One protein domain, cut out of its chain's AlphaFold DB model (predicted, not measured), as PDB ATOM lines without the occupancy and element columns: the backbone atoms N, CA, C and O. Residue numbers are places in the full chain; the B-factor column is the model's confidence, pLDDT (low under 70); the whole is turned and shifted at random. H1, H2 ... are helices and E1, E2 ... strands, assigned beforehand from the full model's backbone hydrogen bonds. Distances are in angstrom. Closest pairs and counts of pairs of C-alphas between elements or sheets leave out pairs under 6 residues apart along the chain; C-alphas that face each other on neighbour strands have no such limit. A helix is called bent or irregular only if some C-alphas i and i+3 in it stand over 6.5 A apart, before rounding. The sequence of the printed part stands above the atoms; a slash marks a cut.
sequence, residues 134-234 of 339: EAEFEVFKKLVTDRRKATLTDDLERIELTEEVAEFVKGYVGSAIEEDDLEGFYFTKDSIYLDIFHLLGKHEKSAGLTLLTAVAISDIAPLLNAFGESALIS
ATOM      1  N   GLU A 134     -31.087  55.269 -40.833       95.00
ATOM      2  CA  GLU A 134     -30.606  54.594 -39.613       95.00
ATOM      3  C   GLU A 134     -30.921  53.086 -39.622       95.00
ATOM      4  O   GLU A 134     -30.039  52.255 -39.416       95.00
ATOM      5  N   ALA A 135     -32.160  52.713 -39.959       97.56
ATOM      6  CA  ALA A 135     -32.570  51.310 -40.026       97.56
ATOM      7  C   ALA A 135     -31.862  50.546 -41.159       97.56
ATOM      8  O   ALA A 135     -31.462  49.394 -40.988       97.56
ATOM      9  N   GLU A 136     -31.694  51.177 -42.322       98.31
ATOM     10  CA  GLU A 136     -30.999  50.591 -43.466       98.31
ATOM     11  C   GLU A 136     -29.495  50.432 -43.207       98.31
ATOM     12  O   GLU A 136     -28.898  49.450 -43.660       98.31
ATOM     13  N   PHE A 137     -28.890  51.349 -42.444       97.75
ATOM     14  CA  PHE A 137     -27.497  51.251 -42.026       97.75
ATOM     15  C   PHE A 137     -27.271  50.039 -41.122       97.75
ATOM     16  O   PHE A 137     -26.314  49.305 -41.339       97.75
ATOM     17  N   GLU A 138     -28.177  49.751 -40.185       97.62
ATOM     18  CA  GLU A 138     -28.078  48.548 -39.344       97.62
ATOM     19  C   GLU A 138     -28.165  47.250 -40.164       97.62
ATOM     20  O   GLU A 138     -27.433  46.286 -39.915       97.62
ATOM     21  N   VAL A 139     -29.002  47.224 -41.209       98.31
ATOM     22  CA  VAL A 139     -29.056  46.094 -42.154       98.31
ATOM     23  C   VAL A 139     -27.731  45.953 -42.909       98.31
ATOM     24  O   VAL A 139     -27.210  44.841 -43.044       98.31
ATOM     25  N   PHE A 140     -27.167  47.067 -43.381       98.56
ATOM     26  CA  PHE A 140     -25.866  47.090 -44.043       98.56
ATOM     27  C   PHE A 140     -24.732  46.640 -43.105       98.56
ATOM     28  O   PHE A 140     -23.931  45.781 -43.481       98.56
ATOM     29  N   LYS A 141     -24.693  47.147 -41.868       98.12
ATOM     30  CA  LYS A 141     -23.704  46.779 -40.850       98.12
ATOM     31  C   LYS A 141     -23.754  45.283 -40.579       98.12
ATOM     32  O   LYS A 141     -22.727  44.614 -40.678       98.12
ATOM     33  N   LYS A 142     -24.951  44.722 -40.378       97.88
ATOM     34  CA  LYS A 142     -25.122  43.277 -40.199       97.88
ATOM     35  C   LYS A 142     -24.582  42.474 -41.389       97.88
ATOM     36  O   LYS A 142     -23.890  41.478 -41.185       97.88
ATOM     37  N   LEU A 143     -24.874  42.899 -42.623       98.06
ATOM     38  CA  LEU A 143     -24.362  42.248 -43.835       98.06
ATOM     39  C   LEU A 143     -22.824  42.206 -43.842       98.06
ATOM     40  O   LEU A 143     -22.241  41.168 -44.159       98.06
ATOM     41  N   VAL A 144     -22.170  43.317 -43.493       98.38
ATOM     42  CA  VAL A 144     -20.704  43.415 -43.424       98.38
ATOM     43  C   VAL A 144     -20.140  42.535 -42.308       98.38
ATOM     44  O   VAL A 144     -19.208  41.769 -42.560       98.38
ATOM     45  N   THR A 145     -20.715  42.589 -41.105       98.25
ATOM     46  CA  THR A 145     -20.319  41.762 -39.954       98.25
ATOM     47  C   THR A 145     -20.394  40.270 -40.286       98.25
ATOM     48  O   THR A 145     -19.433  39.538 -40.042       98.25
ATOM     49  N   ASP A 146     -21.494  39.811 -40.893       97.94
ATOM     50  CA  ASP A 146     -21.664  38.405 -41.280       97.94
ATOM     51  C   ASP A 146     -20.606  37.979 -42.316       97.94
ATOM     52  O   ASP A 146     -19.988  36.921 -42.170       97.94
ATOM     53  N   ARG A 147     -20.347  38.817 -43.336       98.00
ATOM     54  CA  ARG A 147     -19.309  38.561 -44.356       98.00
ATOM     55  C   ARG A 147     -17.919  38.462 -43.724       98.00
ATOM     56  O   ARG A 147     -17.207  37.496 -43.985       98.00
ATOM     57  N   ARG A 148     -17.554  39.407 -42.856       97.94
ATOM     58  CA  ARG A 148     -16.247  39.436 -42.180       97.94
ATOM     59  C   ARG A 148     -16.017  38.224 -41.286       97.94
ATOM     60  O   ARG A 148     -14.929  37.662 -41.305       97.94
ATOM     61  N   LYS A 149     -17.032  37.778 -40.541       97.50
ATOM     62  CA  LYS A 149     -16.925  36.567 -39.706       97.50
ATOM     63  C   LYS A 149     -16.745  35.295 -40.529       97.50
ATOM     64  O   LYS A 149     -15.983  34.414 -40.125       97.50
ATOM     65  N   ALA A 150     -17.429  35.196 -41.669       97.38
ATOM     66  CA  ALA A 150     -17.229  34.085 -42.594       97.38
ATOM     67  C   ALA A 150     -15.792  34.094 -43.137       97.38
ATOM     68  O   ALA A 150     -15.084  33.104 -42.987       97.38
ATOM     69  N   THR A 151     -15.318  35.241 -43.633       97.31
ATOM     70  CA  THR A 151     -13.940  35.396 -44.123       97.31
ATOM     71  C   THR A 151     -12.890  35.112 -43.047       97.31
ATOM     72  O   THR A 151     -11.913  34.430 -43.327       97.31
ATOM     73  N   LEU A 152     -13.104  35.559 -41.806       96.44
ATOM     74  CA  LEU A 152     -12.214  35.245 -40.687       96.44
ATOM     75  C   LEU A 152     -12.126  33.733 -40.443       96.44
ATOM     76  O   LEU A 152     -11.043  33.215 -40.202       96.44
ATOM     77  N   THR A 153     -13.252  33.020 -40.518       95.31
ATOM     78  CA  THR A 153     -13.264  31.553 -40.390       95.31
ATOM     79  C   THR A 153     -12.418  30.915 -41.498       95.31
ATOM     80  O   THR A 153     -11.530  30.120 -41.191       95.31
ATOM     81  N   ASP A 154     -12.622  31.329 -42.753       95.88
ATOM     82  CA  ASP A 154     -11.872  30.819 -43.909       95.88
ATOM     83  C   ASP A 154     -10.362  31.115 -43.798       95.88
ATOM     84  O   ASP A 154      -9.516  30.276 -44.120       95.88
ATOM     85  N   ASP A 155      -9.996  32.305 -43.314       95.81
ATOM     86  CA  ASP A 155      -8.599  32.687 -43.112       95.81
ATOM     87  C   ASP A 155      -7.916  31.830 -42.046       95.81
ATOM     88  O   ASP A 155      -6.784  31.390 -42.245       95.81
ATOM     89  N   LEU A 156      -8.594  31.562 -40.928       94.25
ATOM     90  CA  LEU A 156      -8.043  30.749 -39.843       94.25
ATOM     91  C   LEU A 156      -7.805  29.296 -40.270       94.25
ATOM     92  O   LEU A 156      -6.814  28.698 -39.851       94.25
ATOM     93  N   GLU A 157      -8.654  28.750 -41.145       93.06
ATOM     94  CA  GLU A 157      -8.432  27.434 -41.756       93.06
ATOM     95  C   GLU A 157      -7.218  27.437 -42.700       93.06
ATOM     96  O   GLU A 157      -6.476  26.457 -42.774       93.06
ATOM     97  N   ARG A 158      -6.977  28.554 -43.397       94.75
ATOM     98  CA  ARG A 158      -5.882  28.710 -44.365       94.75
ATOM     99  C   ARG A 158      -4.515  28.978 -43.728       94.75
ATOM    100  O   ARG A 158      -3.504  28.601 -44.313       94.75
ATOM    101  N   ILE A 159      -4.455  29.679 -42.593       90.88
ATOM    102  CA  ILE A 159      -3.195  30.148 -41.977       90.88
ATOM    103  C   ILE A 159      -2.475  29.035 -41.178       90.88
ATOM    104  O   ILE A 159      -1.334  29.222 -40.765       90.88
ATOM    105  N   GLU A 160      -3.084  27.852 -41.017       83.62
ATOM    106  CA  GLU A 160      -2.504  26.694 -40.304       83.62
ATOM    107  C   GLU A 160      -2.004  27.041 -38.882       83.62
ATOM    108  O   GLU A 160      -0.908  26.665 -38.457       83.62
ATOM    109  N   LEU A 161      -2.818  27.781 -38.124       86.69
ATOM    110  CA  LEU A 161      -2.550  28.087 -36.715       86.69
ATOM    111  C   LEU A 161      -2.802  26.862 -35.823       86.69
ATOM    112  O   LEU A 161      -3.538  25.941 -36.185       86.69
ATOM    113  N   THR A 162      -2.229  26.853 -34.616       90.25
ATOM    114  CA  THR A 162      -2.660  25.888 -33.594       90.25
ATOM    115  C   THR A 162      -4.114  26.164 -33.208       90.25
ATOM    116  O   THR A 162      -4.554  27.312 -33.236       90.25
ATOM    117  N   GLU A 163      -4.855  25.127 -32.810       90.06
ATOM    118  CA  GLU A 163      -6.274  25.247 -32.435       90.06
ATOM    119  C   GLU A 163      -6.504  26.315 -31.351       90.06
ATOM    120  O   GLU A 163      -7.401  27.143 -31.472       90.06
ATOM    121  N   GLU A 164      -5.630  26.365 -30.341       91.38
ATOM    122  CA  GLU A 164      -5.676  27.371 -29.271       91.38
ATOM    123  C   GLU A 164      -5.520  28.805 -29.801       91.38
ATOM    124  O   GLU A 164      -6.265  29.702 -29.404       91.38
ATOM    125  N   VAL A 165      -4.575  29.031 -30.720       90.00
ATOM    126  CA  VAL A 165      -4.338  30.361 -31.299       90.00
ATOM    127  C   VAL A 165      -5.476  30.747 -32.238       90.00
ATOM    128  O   VAL A 165      -5.918  31.893 -32.215       90.00
ATOM    129  N   ALA A 166      -5.981  29.803 -33.035       91.88
ATOM    130  CA  ALA A 166      -7.108  30.045 -33.924       91.88
ATOM    131  C   ALA A 166      -8.361  30.459 -33.139       91.88
ATOM    132  O   ALA A 166      -9.004  31.443 -33.501       91.88
ATOM    133  N   GLU A 167      -8.674  29.769 -32.040       92.62
ATOM    134  CA  GLU A 167      -9.828  30.101 -31.201       92.62
ATOM    135  C   GLU A 167      -9.659  31.461 -30.506       92.62
ATOM    136  O   GLU A 167     -10.602  32.254 -30.462       92.62
ATOM    137  N   PHE A 168      -8.447  31.785 -30.038       92.00
ATOM    138  CA  PHE A 168      -8.152  33.109 -29.486       92.00
ATOM    139  C   PHE A 168      -8.367  34.222 -30.519       92.00
ATOM    140  O   PHE A 168      -9.085  35.183 -30.241       92.00
ATOM    141  N   VAL A 169      -7.786  34.090 -31.718       92.69
ATOM    142  CA  VAL A 169      -7.927  35.093 -32.787       92.69
ATOM    143  C   VAL A 169      -9.389  35.216 -33.207       92.69
ATOM    144  O   VAL A 169      -9.886  36.329 -33.358       92.69
ATOM    145  N   LYS A 170     -10.103  34.093 -33.337       94.44
ATOM    146  CA  LYS A 170     -11.529  34.079 -33.669       94.44
ATOM    147  C   LYS A 170     -12.366  34.825 -32.637       94.44
ATOM    148  O   LYS A 170     -13.217  35.617 -33.026       94.44
ATOM    149  N   GLY A 171     -12.125  34.591 -31.348       94.69
ATOM    150  CA  GLY A 171     -12.825  35.283 -30.270       94.69
ATOM    151  C   GLY A 171     -12.492  36.774 -30.227       94.69
ATOM    152  O   GLY A 171     -13.392  37.605 -30.204       94.69
ATOM    153  N   TYR A 172     -11.205  37.122 -30.266       94.19
ATOM    154  CA  TYR A 172     -10.748  38.509 -30.183       94.19
ATOM    155  C   TYR A 172     -11.188  39.346 -31.394       94.19
ATOM    156  O   TYR A 172     -11.886  40.347 -31.238       94.19
ATOM    157  N   VAL A 173     -10.832  38.914 -32.608       95.94
ATOM    158  CA  VAL A 173     -11.165  39.633 -33.847       95.94
ATOM    159  C   VAL A 173     -12.663  39.541 -34.135       95.94
ATOM    160  O   VAL A 173     -13.258  40.508 -34.602       95.94
ATOM    161  N   GLY A 174     -13.299  38.408 -33.826       96.12
ATOM    162  CA  GLY A 174     -14.738  38.220 -34.001       96.12
ATOM    163  C   GLY A 174     -15.569  39.205 -33.183       96.12
ATOM    164  O   GLY A 174     -16.498  39.787 -33.740       96.12
ATOM    165  N   SER A 175     -15.213  39.436 -31.915       95.81
ATOM    166  CA  SER A 175     -15.858  40.460 -31.082       95.81
ATOM    167  C   SER A 175     -15.589  41.871 -31.607       95.81
ATOM    168  O   SER A 175     -16.519  42.658 -31.742       95.81
ATOM    169  N   ALA A 176     -14.349  42.176 -32.007       95.94
ATOM    170  CA  ALA A 176     -14.024  43.484 -32.581       95.94
ATOM    171  C   ALA A 176     -14.823  43.780 -33.871       95.94
ATOM    172  O   ALA A 176     -15.249  44.908 -34.094       95.94
ATOM    173  N   ILE A 177     -15.092  42.762 -34.700       97.25
ATOM    174  CA  ILE A 177     -15.948  42.874 -35.896       97.25
ATOM    175  C   ILE A 177     -17.418  43.178 -35.543       97.25
ATOM    176  O   ILE A 177     -18.119  43.792 -36.350       97.25
ATOM    177  N   GLU A 178     -17.920  42.723 -34.392       95.56
ATOM    178  CA  GLU A 178     -19.290  43.026 -33.943       95.56
ATOM    179  C   GLU A 178     -19.439  44.488 -33.512       95.56
ATOM    180  O   GLU A 178     -20.471  45.109 -33.775       95.56
ATOM    181  N   GLU A 179     -18.402  45.031 -32.880       94.06
ATOM    182  CA  GLU A 179     -18.399  46.378 -32.307       94.06
ATOM    183  C   GLU A 179     -17.994  47.468 -33.315       94.06
ATOM    184  O   GLU A 179     -18.262  48.640 -33.068       94.06
ATOM    185  N   ASP A 180     -17.418  47.098 -34.466       94.25
ATOM    186  CA  ASP A 180     -16.881  48.039 -35.458       94.25
ATOM    187  C   ASP A 180     -17.908  49.088 -35.932       94.25
ATOM    188  O   ASP A 180     -19.057  48.780 -36.271       94.25
ATOM    189  N   ASP A 181     -17.471  50.342 -35.997       91.19
ATOM    190  CA  ASP A 181     -18.232  51.492 -36.492       91.19
ATOM    191  C   ASP A 181     -18.141  51.659 -38.019       91.19
ATOM    192  O   ASP A 181     -18.880  52.454 -38.602       91.19
ATOM    193  N   LEU A 182     -17.291  50.849 -38.665       95.19
ATOM    194  CA  LEU A 182     -17.044  50.836 -40.103       95.19
ATOM    195  C   LEU A 182     -16.392  52.133 -40.630       95.19
ATOM    196  O   LEU A 182     -16.534  52.449 -41.814       95.19
ATOM    197  N   GLU A 183     -15.639  52.867 -39.797       91.81
ATOM    198  CA  GLU A 183     -14.922  54.091 -40.205       91.81
ATOM    199  C   GLU A 183     -13.821  53.833 -41.254       91.81
ATOM    200  O   GLU A 183     -13.507  54.704 -42.073       91.81
ATOM    201  N   GLY A 184     -13.235  52.632 -41.263       95.81
ATOM    202  CA  GLY A 184     -12.186  52.223 -42.198       95.81
ATOM    203  C   GLY A 184     -12.724  51.864 -43.584       95.81
ATOM    204  O   GLY A 184     -12.696  50.694 -43.955       95.81
ATOM    205  N   PHE A 185     -13.232  52.830 -44.357       98.00
ATOM    206  CA  PHE A 185     -13.832  52.549 -45.668       98.00
ATOM    207  C   PHE A 185     -13.350  53.456 -46.802       98.00
ATOM    208  O   PHE A 185     -12.903  54.580 -46.597       98.00
ATOM    209  N   TYR A 186     -13.525  52.982 -48.031       98.38
ATOM    210  CA  TYR A 186     -13.558  53.797 -49.247       98.38
ATOM    211  C   TYR A 186     -14.534  53.175 -50.246       98.38
ATOM    212  O   TYR A 186     -15.033  52.069 -50.032       98.38
ATOM    213  N   PHE A 187     -14.838  53.853 -51.350       97.94
ATOM    214  CA  PHE A 187     -15.762  53.304 -52.342       97.94
ATOM    215  C   PHE A 187     -15.364  53.655 -53.763       97.94
ATOM    216  O   PHE A 187     -14.874  54.740 -54.033       97.94
ATOM    217  N   THR A 188     -15.614  52.736 -54.685       96.00
ATOM    218  CA  THR A 188     -15.485  52.956 -56.125       96.00
ATOM    219  C   THR A 188     -16.875  53.086 -56.743       96.00
ATOM    220  O   THR A 188     -17.886  53.100 -56.046       96.00
ATOM    221  N   LYS A 189     -16.957  53.146 -58.074       93.50
ATOM    222  CA  LYS A 189     -18.246  53.081 -58.782       93.50
ATOM    223  C   LYS A 189     -18.975  51.734 -58.618       93.50
ATOM    224  O   LYS A 189     -20.160  51.668 -58.925       93.50
ATOM    225  N   ASP A 190     -18.259  50.676 -58.226       96.25
ATOM    226  CA  ASP A 190     -18.770  49.300 -58.228       96.25
ATOM    227  C   ASP A 190     -19.009  48.768 -56.807       96.25
ATOM    228  O   ASP A 190     -19.977  48.038 -56.589       96.25
ATOM    229  N   SER A 191     -18.166  49.146 -55.839       98.25
ATOM    230  CA  SER A 191     -18.185  48.572 -54.489       98.25
ATOM    231  C   SER A 191     -17.782  49.568 -53.406       98.25
ATOM    232  O   SER A 191     -16.958  50.452 -53.636       98.25
ATOM    233  N   ILE A 192     -18.295  49.343 -52.198       98.56
ATOM    234  CA  ILE A 192     -17.730  49.858 -50.948       98.56
ATOM    235  C   ILE A 192     -16.716  48.833 -50.434       98.56
ATOM    236  O   ILE A 192     -16.992  47.631 -50.427       98.56
ATOM    237  N   TYR A 193     -15.550  49.302 -50.011       98.62
ATOM    238  CA  TYR A 193     -14.481  48.499 -49.431       98.62
ATOM    239  C   TYR A 193     -14.306  48.898 -47.973       98.62
ATOM    240  O   TYR A 193     -14.154  50.083 -47.686       98.62
ATOM    241  N   LEU A 194     -14.325  47.918 -47.072       98.50
ATOM    242  CA  LEU A 194     -14.183  48.135 -45.634       98.50
ATOM    243  C   LEU A 194     -12.993  47.347 -45.087       98.50
ATOM    244  O   LEU A 194     -12.960  46.120 -45.195       98.50
ATOM    245  N   ASP A 195     -12.056  48.052 -44.476       97.75
ATOM    246  CA  ASP A 195     -10.841  47.535 -43.856       97.75
ATOM    247  C   ASP A 195     -11.083  47.192 -42.379       97.75
ATOM    248  O   ASP A 195     -11.844  47.876 -41.694       97.75
ATOM    249  N   ILE A 196     -10.470  46.112 -41.896       96.06
ATOM    250  CA  ILE A 196     -10.471  45.718 -40.477       96.06
ATOM    251  C   ILE A 196      -9.132  45.991 -39.786       96.06
ATOM    252  O   ILE A 196      -8.971  45.630 -38.626       96.06
ATOM    253  N   PHE A 197      -8.144  46.582 -40.463       95.75
ATOM    254  CA  PHE A 197      -6.795  46.764 -39.922       95.75
ATOM    255  C   PHE A 197      -6.767  47.475 -38.559       95.75
ATOM    256  O   PHE A 197      -5.943  47.126 -37.709       95.75
ATOM    257  N   HIS A 198      -7.665  48.433 -38.305       92.69
ATOM    258  CA  HIS A 198      -7.777  49.122 -37.011       92.69
ATOM    259  C   HIS A 198      -8.272  48.217 -35.877       92.69
ATOM    260  O   HIS A 198      -7.903  48.447 -34.730       92.69
ATOM    261  N   LEU A 199      -9.021  47.158 -36.196       93.81
ATOM    262  CA  LEU A 199      -9.523  46.163 -35.241       93.81
ATOM    263  C   LEU A 199      -8.448  45.161 -34.800       93.81
ATOM    264  O   LEU A 199      -8.642  44.406 -33.849       93.81
ATOM    265  N   LEU A 200      -7.323  45.106 -35.518       94.19
ATOM    266  CA  LEU A 200      -6.299  44.094 -35.312       94.19
ATOM    267  C   LEU A 200      -5.215  44.562 -34.339       94.19
ATOM    268  O   LEU A 200      -4.623  45.645 -34.471       94.19
ATOM    269  N   GLY A 201      -4.867  43.673 -33.411       90.06
ATOM    270  CA  GLY A 201      -3.658  43.791 -32.615       90.06
ATOM    271  C   GLY A 201      -2.398  43.669 -33.479       90.06
ATOM    272  O   GLY A 201      -2.420  43.334 -34.669       90.06
ATOM    273  N   LYS A 202      -1.246  43.990 -32.884       88.12
ATOM    274  CA  LYS A 202       0.041  44.028 -33.599       88.12
ATOM    275  C   LYS A 202       0.383  42.694 -34.274       88.12
ATOM    276  O   LYS A 202       0.967  42.701 -35.355       88.12
ATOM    277  N   HIS A 203       0.073  41.572 -33.629       86.38
ATOM    278  CA  HIS A 203       0.415  40.247 -34.140       86.38
ATOM    279  C   HIS A 203      -0.532  39.824 -35.268       86.38
ATOM    280  O   HIS A 203      -0.079  39.328 -36.299       86.38
ATOM    281  N   GLU A 204      -1.821  40.119 -35.122       90.38
ATOM    282  CA  GLU A 204      -2.880  39.795 -36.079       90.38
ATOM    283  C   GLU A 204      -2.680  40.537 -37.407       90.38
ATOM    284  O   GLU A 204      -2.884  39.961 -38.475       90.38
ATOM    285  N   LYS A 205      -2.158  41.771 -37.362       90.88
ATOM    286  CA  LYS A 205      -1.790  42.562 -38.553       90.88
ATOM    287  C   LYS A 205      -0.800  41.861 -39.486       90.88
ATOM    288  O   LYS A 205      -0.757  42.170 -40.671       90.88
ATOM    289  N   SER A 206       0.002  40.931 -38.964       87.06
ATOM    290  CA  SER A 206       0.983  40.159 -39.742       87.06
ATOM    291  C   SER A 206       0.576  38.696 -39.949       87.06
ATOM    292  O   SER A 206       1.343  37.932 -40.530       87.06
ATOM    293  N   ALA A 207      -0.613  38.289 -39.490       87.94
ATOM    294  CA  ALA A 207      -1.061  36.898 -39.543       87.94
ATOM    295  C   ALA A 207      -1.530  36.459 -40.942       87.94
ATOM    296  O   ALA A 207      -1.760  35.277 -41.171       87.94
ATOM    297  N   GLY A 208      -1.654  37.392 -41.893       91.00
ATOM    298  CA  GLY A 208      -2.144  37.098 -43.241       91.00
ATOM    299  C   GLY A 208      -3.665  36.961 -43.321       91.00
ATOM    300  O   GLY A 208      -4.153  36.264 -44.212       91.00
ATOM    301  N   LEU A 209      -4.389  37.605 -42.399       94.75
ATOM    302  CA  LEU A 209      -5.843  37.768 -42.455       94.75
ATOM    303  C   LEU A 209      -6.238  38.653 -43.645       94.75
ATOM    304  O   LEU A 209      -5.519  39.581 -44.023       94.75
ATOM    305  N   THR A 210      -7.400  38.378 -44.218       96.31
ATOM    306  CA  THR A 210      -8.018  39.195 -45.254       96.31
ATOM    307  C   THR A 210      -8.530  40.485 -44.626       96.31
ATOM    308  O   THR A 210      -9.443  40.479 -43.804       96.31
ATOM    309  N   LEU A 211      -7.932  41.608 -45.022       95.94
ATOM    310  CA  LEU A 211      -8.210  42.907 -44.406       95.94
ATOM    311  C   LEU A 211      -9.425  43.618 -45.015       95.94
ATOM    312  O   LEU A 211     -10.189  44.265 -44.308       95.94
ATOM    313  N   LEU A 212      -9.621  43.492 -46.331       97.25
ATOM    314  CA  LEU A 212     -10.649  44.229 -47.064       97.25
ATOM    315  C   LEU A 212     -11.879  43.367 -47.342       97.25
ATOM    316  O   LEU A 212     -11.800  42.335 -48.006       97.25
ATOM    317  N   THR A 213     -13.040  43.854 -46.917       98.19
ATOM    318  CA  THR A 213     -14.350  43.328 -47.315       98.19
ATOM    319  C   THR A 213     -14.939  44.205 -48.408       98.19
ATOM    320  O   THR A 213     -15.124  45.401 -48.203       98.19
ATOM    321  N   ALA A 214     -15.268  43.620 -49.559       98.19
ATOM    322  CA  ALA A 214     -15.968  44.323 -50.629       98.19
ATOM    323  C   ALA A 214     -17.483  44.062 -50.561       98.19
ATOM    324  O   ALA A 214     -17.938  42.918 -50.448       98.19
ATOM    325  N   VAL A 215     -18.271  45.127 -50.683       98.44
ATOM    326  CA  VAL A 215     -19.727  45.079 -50.829       98.44
ATOM    327  C   VAL A 215     -20.106  45.773 -52.125       98.44
ATOM    328  O   VAL A 215     -19.878  46.972 -52.274       98.44
ATOM    329  N   ALA A 216     -20.668  45.021 -53.071       98.38
ATOM    330  CA  ALA A 216     -21.086  45.579 -54.348       98.38
ATOM    331  C   ALA A 216     -22.216  46.592 -54.135       98.38
ATOM    332  O   ALA A 216     -23.188  46.309 -53.432       98.38
ATOM    333  N   ILE A 217     -22.125  47.750 -54.787       98.25
ATOM    334  CA  ILE A 217     -23.152  48.799 -54.722       98.25
ATOM    335  C   ILE A 217     -24.497  48.260 -55.224       98.25
ATOM    336  O   ILE A 217     -25.541  48.613 -54.684       98.25
ATOM    337  N   SER A 218     -24.489  47.346 -56.199       97.75
ATOM    338  CA  SER A 218     -25.702  46.675 -56.678       97.75
ATOM    339  C   SER A 218     -26.437  45.878 -55.597       97.75
ATOM    340  O   SER A 218     -27.661  45.801 -55.650       97.75
ATOM    341  N   ASP A 219     -25.715  45.304 -54.630       97.75
ATOM    342  CA  ASP A 219     -26.307  44.489 -53.560       97.75
ATOM    343  C   ASP A 219     -27.033  45.361 -52.528       97.75
ATOM    344  O   ASP A 219     -27.984  44.916 -51.890       97.75
ATOM    345  N   ILE A 220     -26.572  46.601 -52.363       98.00
ATOM    346  CA  ILE A 220     -27.029  47.526 -51.320       98.00
ATOM    347  C   ILE A 220     -27.828  48.702 -51.874       98.00
ATOM    348  O   ILE A 220     -28.329  49.498 -51.094       98.00
ATOM    349  N   ALA A 221     -27.984  48.816 -53.196       97.94
ATOM    350  CA  ALA A 221     -28.739  49.895 -53.829       97.94
ATOM    351  C   ALA A 221     -30.147  50.104 -53.224       97.94
ATOM    352  O   ALA A 221     -30.523  51.258 -53.036       97.94
ATOM    353  N   PRO A 222     -30.909  49.052 -52.846       97.75
ATOM    354  CA  PRO A 222     -32.203  49.227 -52.178       97.75
ATOM    355  C   PRO A 222     -32.136  49.803 -50.754       97.75
ATOM    356  O   PRO A 222     -33.172  50.193 -50.228       97.75
ATOM    357  N   LEU A 223     -30.957  49.806 -50.122       98.44
ATOM    358  CA  LEU A 223     -30.724  50.330 -48.770       98.44
ATOM    359  C   LEU A 223     -30.291  51.804 -48.782       98.44
ATOM    360  O   LEU A 223     -30.295  52.455 -47.740       98.44
ATOM    361  N   LEU A 224     -29.878  52.328 -49.939       97.88
ATOM    362  CA  LEU A 224     -29.350  53.683 -50.036       97.88
ATOM    363  C   LEU A 224     -30.457  54.718 -49.848       97.88
ATOM    364  O   LEU A 224     -31.548  54.605 -50.409       97.88
ATOM    365  N   ASN A 225     -30.140  55.781 -49.114       95.75
ATOM    366  CA  ASN A 225     -30.954  56.987 -49.120       95.75
ATOM    367  C   ASN A 225     -30.673  57.812 -50.400       95.75
ATOM    368  O   ASN A 225     -29.814  57.473 -51.222       95.75
ATOM    369  N   ALA A 226     -31.377  58.935 -50.574       94.06
ATOM    370  CA  ALA A 226     -31.216  59.790 -51.756       94.06
ATOM    371  C   ALA A 226     -29.781  60.327 -51.935       94.06
ATOM    372  O   ALA A 226     -29.312  60.517 -53.063       94.06
ATOM    373  N   PHE A 227     -29.073  60.574 -50.830       93.94
ATOM    374  CA  PHE A 227     -27.681  60.992 -50.877       93.94
ATOM    375  C   PHE A 227     -26.747  59.826 -51.230       93.94
ATOM    376  O   PHE A 227     -25.919  59.983 -52.122       93.94
ATOM    377  N   GLY A 228     -26.922  58.643 -50.638       95.88
ATOM    378  CA  GLY A 228     -26.185  57.435 -51.007       95.88
ATOM    379  C   GLY A 228     -26.323  57.103 -52.494       95.88
ATOM    380  O   GLY A 228     -25.326  56.845 -53.167       95.88
ATOM    381  N   GLU A 229     -27.530  57.212 -53.060       95.56
ATOM    382  CA  GLU A 229     -27.753  57.059 -54.507       95.56
ATOM    383  C   GLU A 229     -26.989  58.123 -55.321       95.56
ATOM    384  O   GLU A 229     -26.426  57.855 -56.391       95.56
ATOM    385  N   SER A 230     -26.934  59.350 -54.810       94.25
ATOM    386  CA  SER A 230     -26.198  60.447 -55.433       94.25
ATOM    387  C   SER A 230     -24.687  60.210 -55.403       94.25
ATOM    388  O   SER A 230     -24.048  60.309 -56.449       94.25
ATOM    389  N   ALA A 231     -24.117  59.844 -54.257       94.69
ATOM    390  CA  ALA A 231     -22.679  59.655 -54.077       94.69
ATOM    391  C   ALA A 231     -22.164  58.388 -54.775       94.69
ATOM    392  O   ALA A 231     -21.177  58.441 -55.513       94.69
ATOM    393  N   LEU A 232     -22.860  57.262 -54.599       95.94
ATOM    394  CA  LEU A 232     -22.378  55.948 -55.027       95.94
ATOM    395  C   LEU A 232     -22.763  55.611 -56.474       95.94
ATOM    396  O   LEU A 232     -21.991  54.968 -57.184       95.94
ATOM    397  N   ILE A 233     -23.922  56.074 -56.957       94.06
ATOM    398  CA  ILE A 233     -24.473  55.631 -58.251       94.06
ATOM    399  C   ILE A 233     -24.445  56.750 -59.296       94.06
ATOM    400  O   ILE A 233     -23.848  56.583 -60.368       94.06
ATOM    401  N   SER A 234     -25.089  57.888 -59.022       91.56
ATOM    402  CA  SER A 234     -25.417  58.854 -60.082       91.56
ATOM    403  C   SER A 234     -24.424  60.009 -60.246       91.56
ATOM    404  O   SER A 234     -24.232  60.482 -61.364       91.56
TER     405      SER A 234
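AT A GLANCE: This is residues 134 to 234 of the 339 residues of an uncharacterized protein of Cytophagales bacterium (UniProt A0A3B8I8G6). A long helical hairpin, H1 and H2, runs along the length of the domain, with a small three-stranded sheet beside H1, its edge strand E3 nearest to that helix. Two short helices, H3 and H4, gather at the end where H1 begins, and a long loop, residues 196 to 211, joins E2 to E3. The printed part has 101 residues with four named helices and three named strands, in the order H1 H2 E1 E2 E3 H3 H4; the class is mostly helix. The sheet runs E1 E2 E3, antiparallel throughout. The whole is only just compact, close to loose, with a radius of gyration of the C-alphas of 14.9 A, and its C-alphas span 47 by 24 by 20 A.

HOW THE PARTS SIT: H1, residues 134 to 158, and H2, residues 163 to 179, form a helical hairpin with a shallow tilt of 13 degrees, opposite ways. H1 touches H2 with residues 145 to 156 alone; the closest C-alphas, of Leu 156 and Ala 166, are 6.0 A apart. E1, residues 185 to 187, E2, residues 191 to 195, and E3, residues 212 to 216, form a meander, each strand the antiparallel neighbour of the one before. E1 and E2 have N 193 and O 186 at 2.8 A; E2 and E3 have N 213 and O 194 at 2.8 A. H1 only grazes the sheet, with residues 140 to 151; its closest C-alphas to E3, of Arg 148 and Thr 213, are 6.7 A apart. H2 is not on the sheet. H3, residues 217 to 223, only grazes it with residues 217 to 220. H3 touches residues 136 to 140 of H1 alone, the closest C-alphas being those of Glu 136 and Leu 223, 5.3 A apart, at a tilt of 37 degrees, only just steep. H3 and H4, residues 226 to 234, form a helical hairpin and only just touch, with 3 pairs of C-alphas within 8 A, the closest those of Ile 217 and Leu 232 at 7.2 A. H1 and H4 are apart. In H1 and H2 every O i to N i+4 pair is within hydrogen-bond range; in H4 4 of 5 are, and in H3 1 of 3, beside 2 of 4 O i to N i+3 pairs.

IN THESE COORDINATES: H1 begins at C-alpha 134 (-30.606, 54.594, -39.613) and is 36.1 A long; H2 is 24.4 A. E2 measures 13.0 A and E3 12.8 A. H3 is irregular, with C-alphas 219 and 222 7.7 A apart; H4 is only just irregular, with C-alphas 231 and 234 6.6 A apart. H4 ends at C-alpha 234 (-25.417, 58.854, -60.082).

THE WHOLE: The two C-alphas farthest apart, of Glu 164 and Ser 234, are 48.3 A apart. The printed part has no cut, and the link from E2 to E3 is long, with 16 residues. The mean pLDDT of the printed part is 95.1, and no printed residue is under 70.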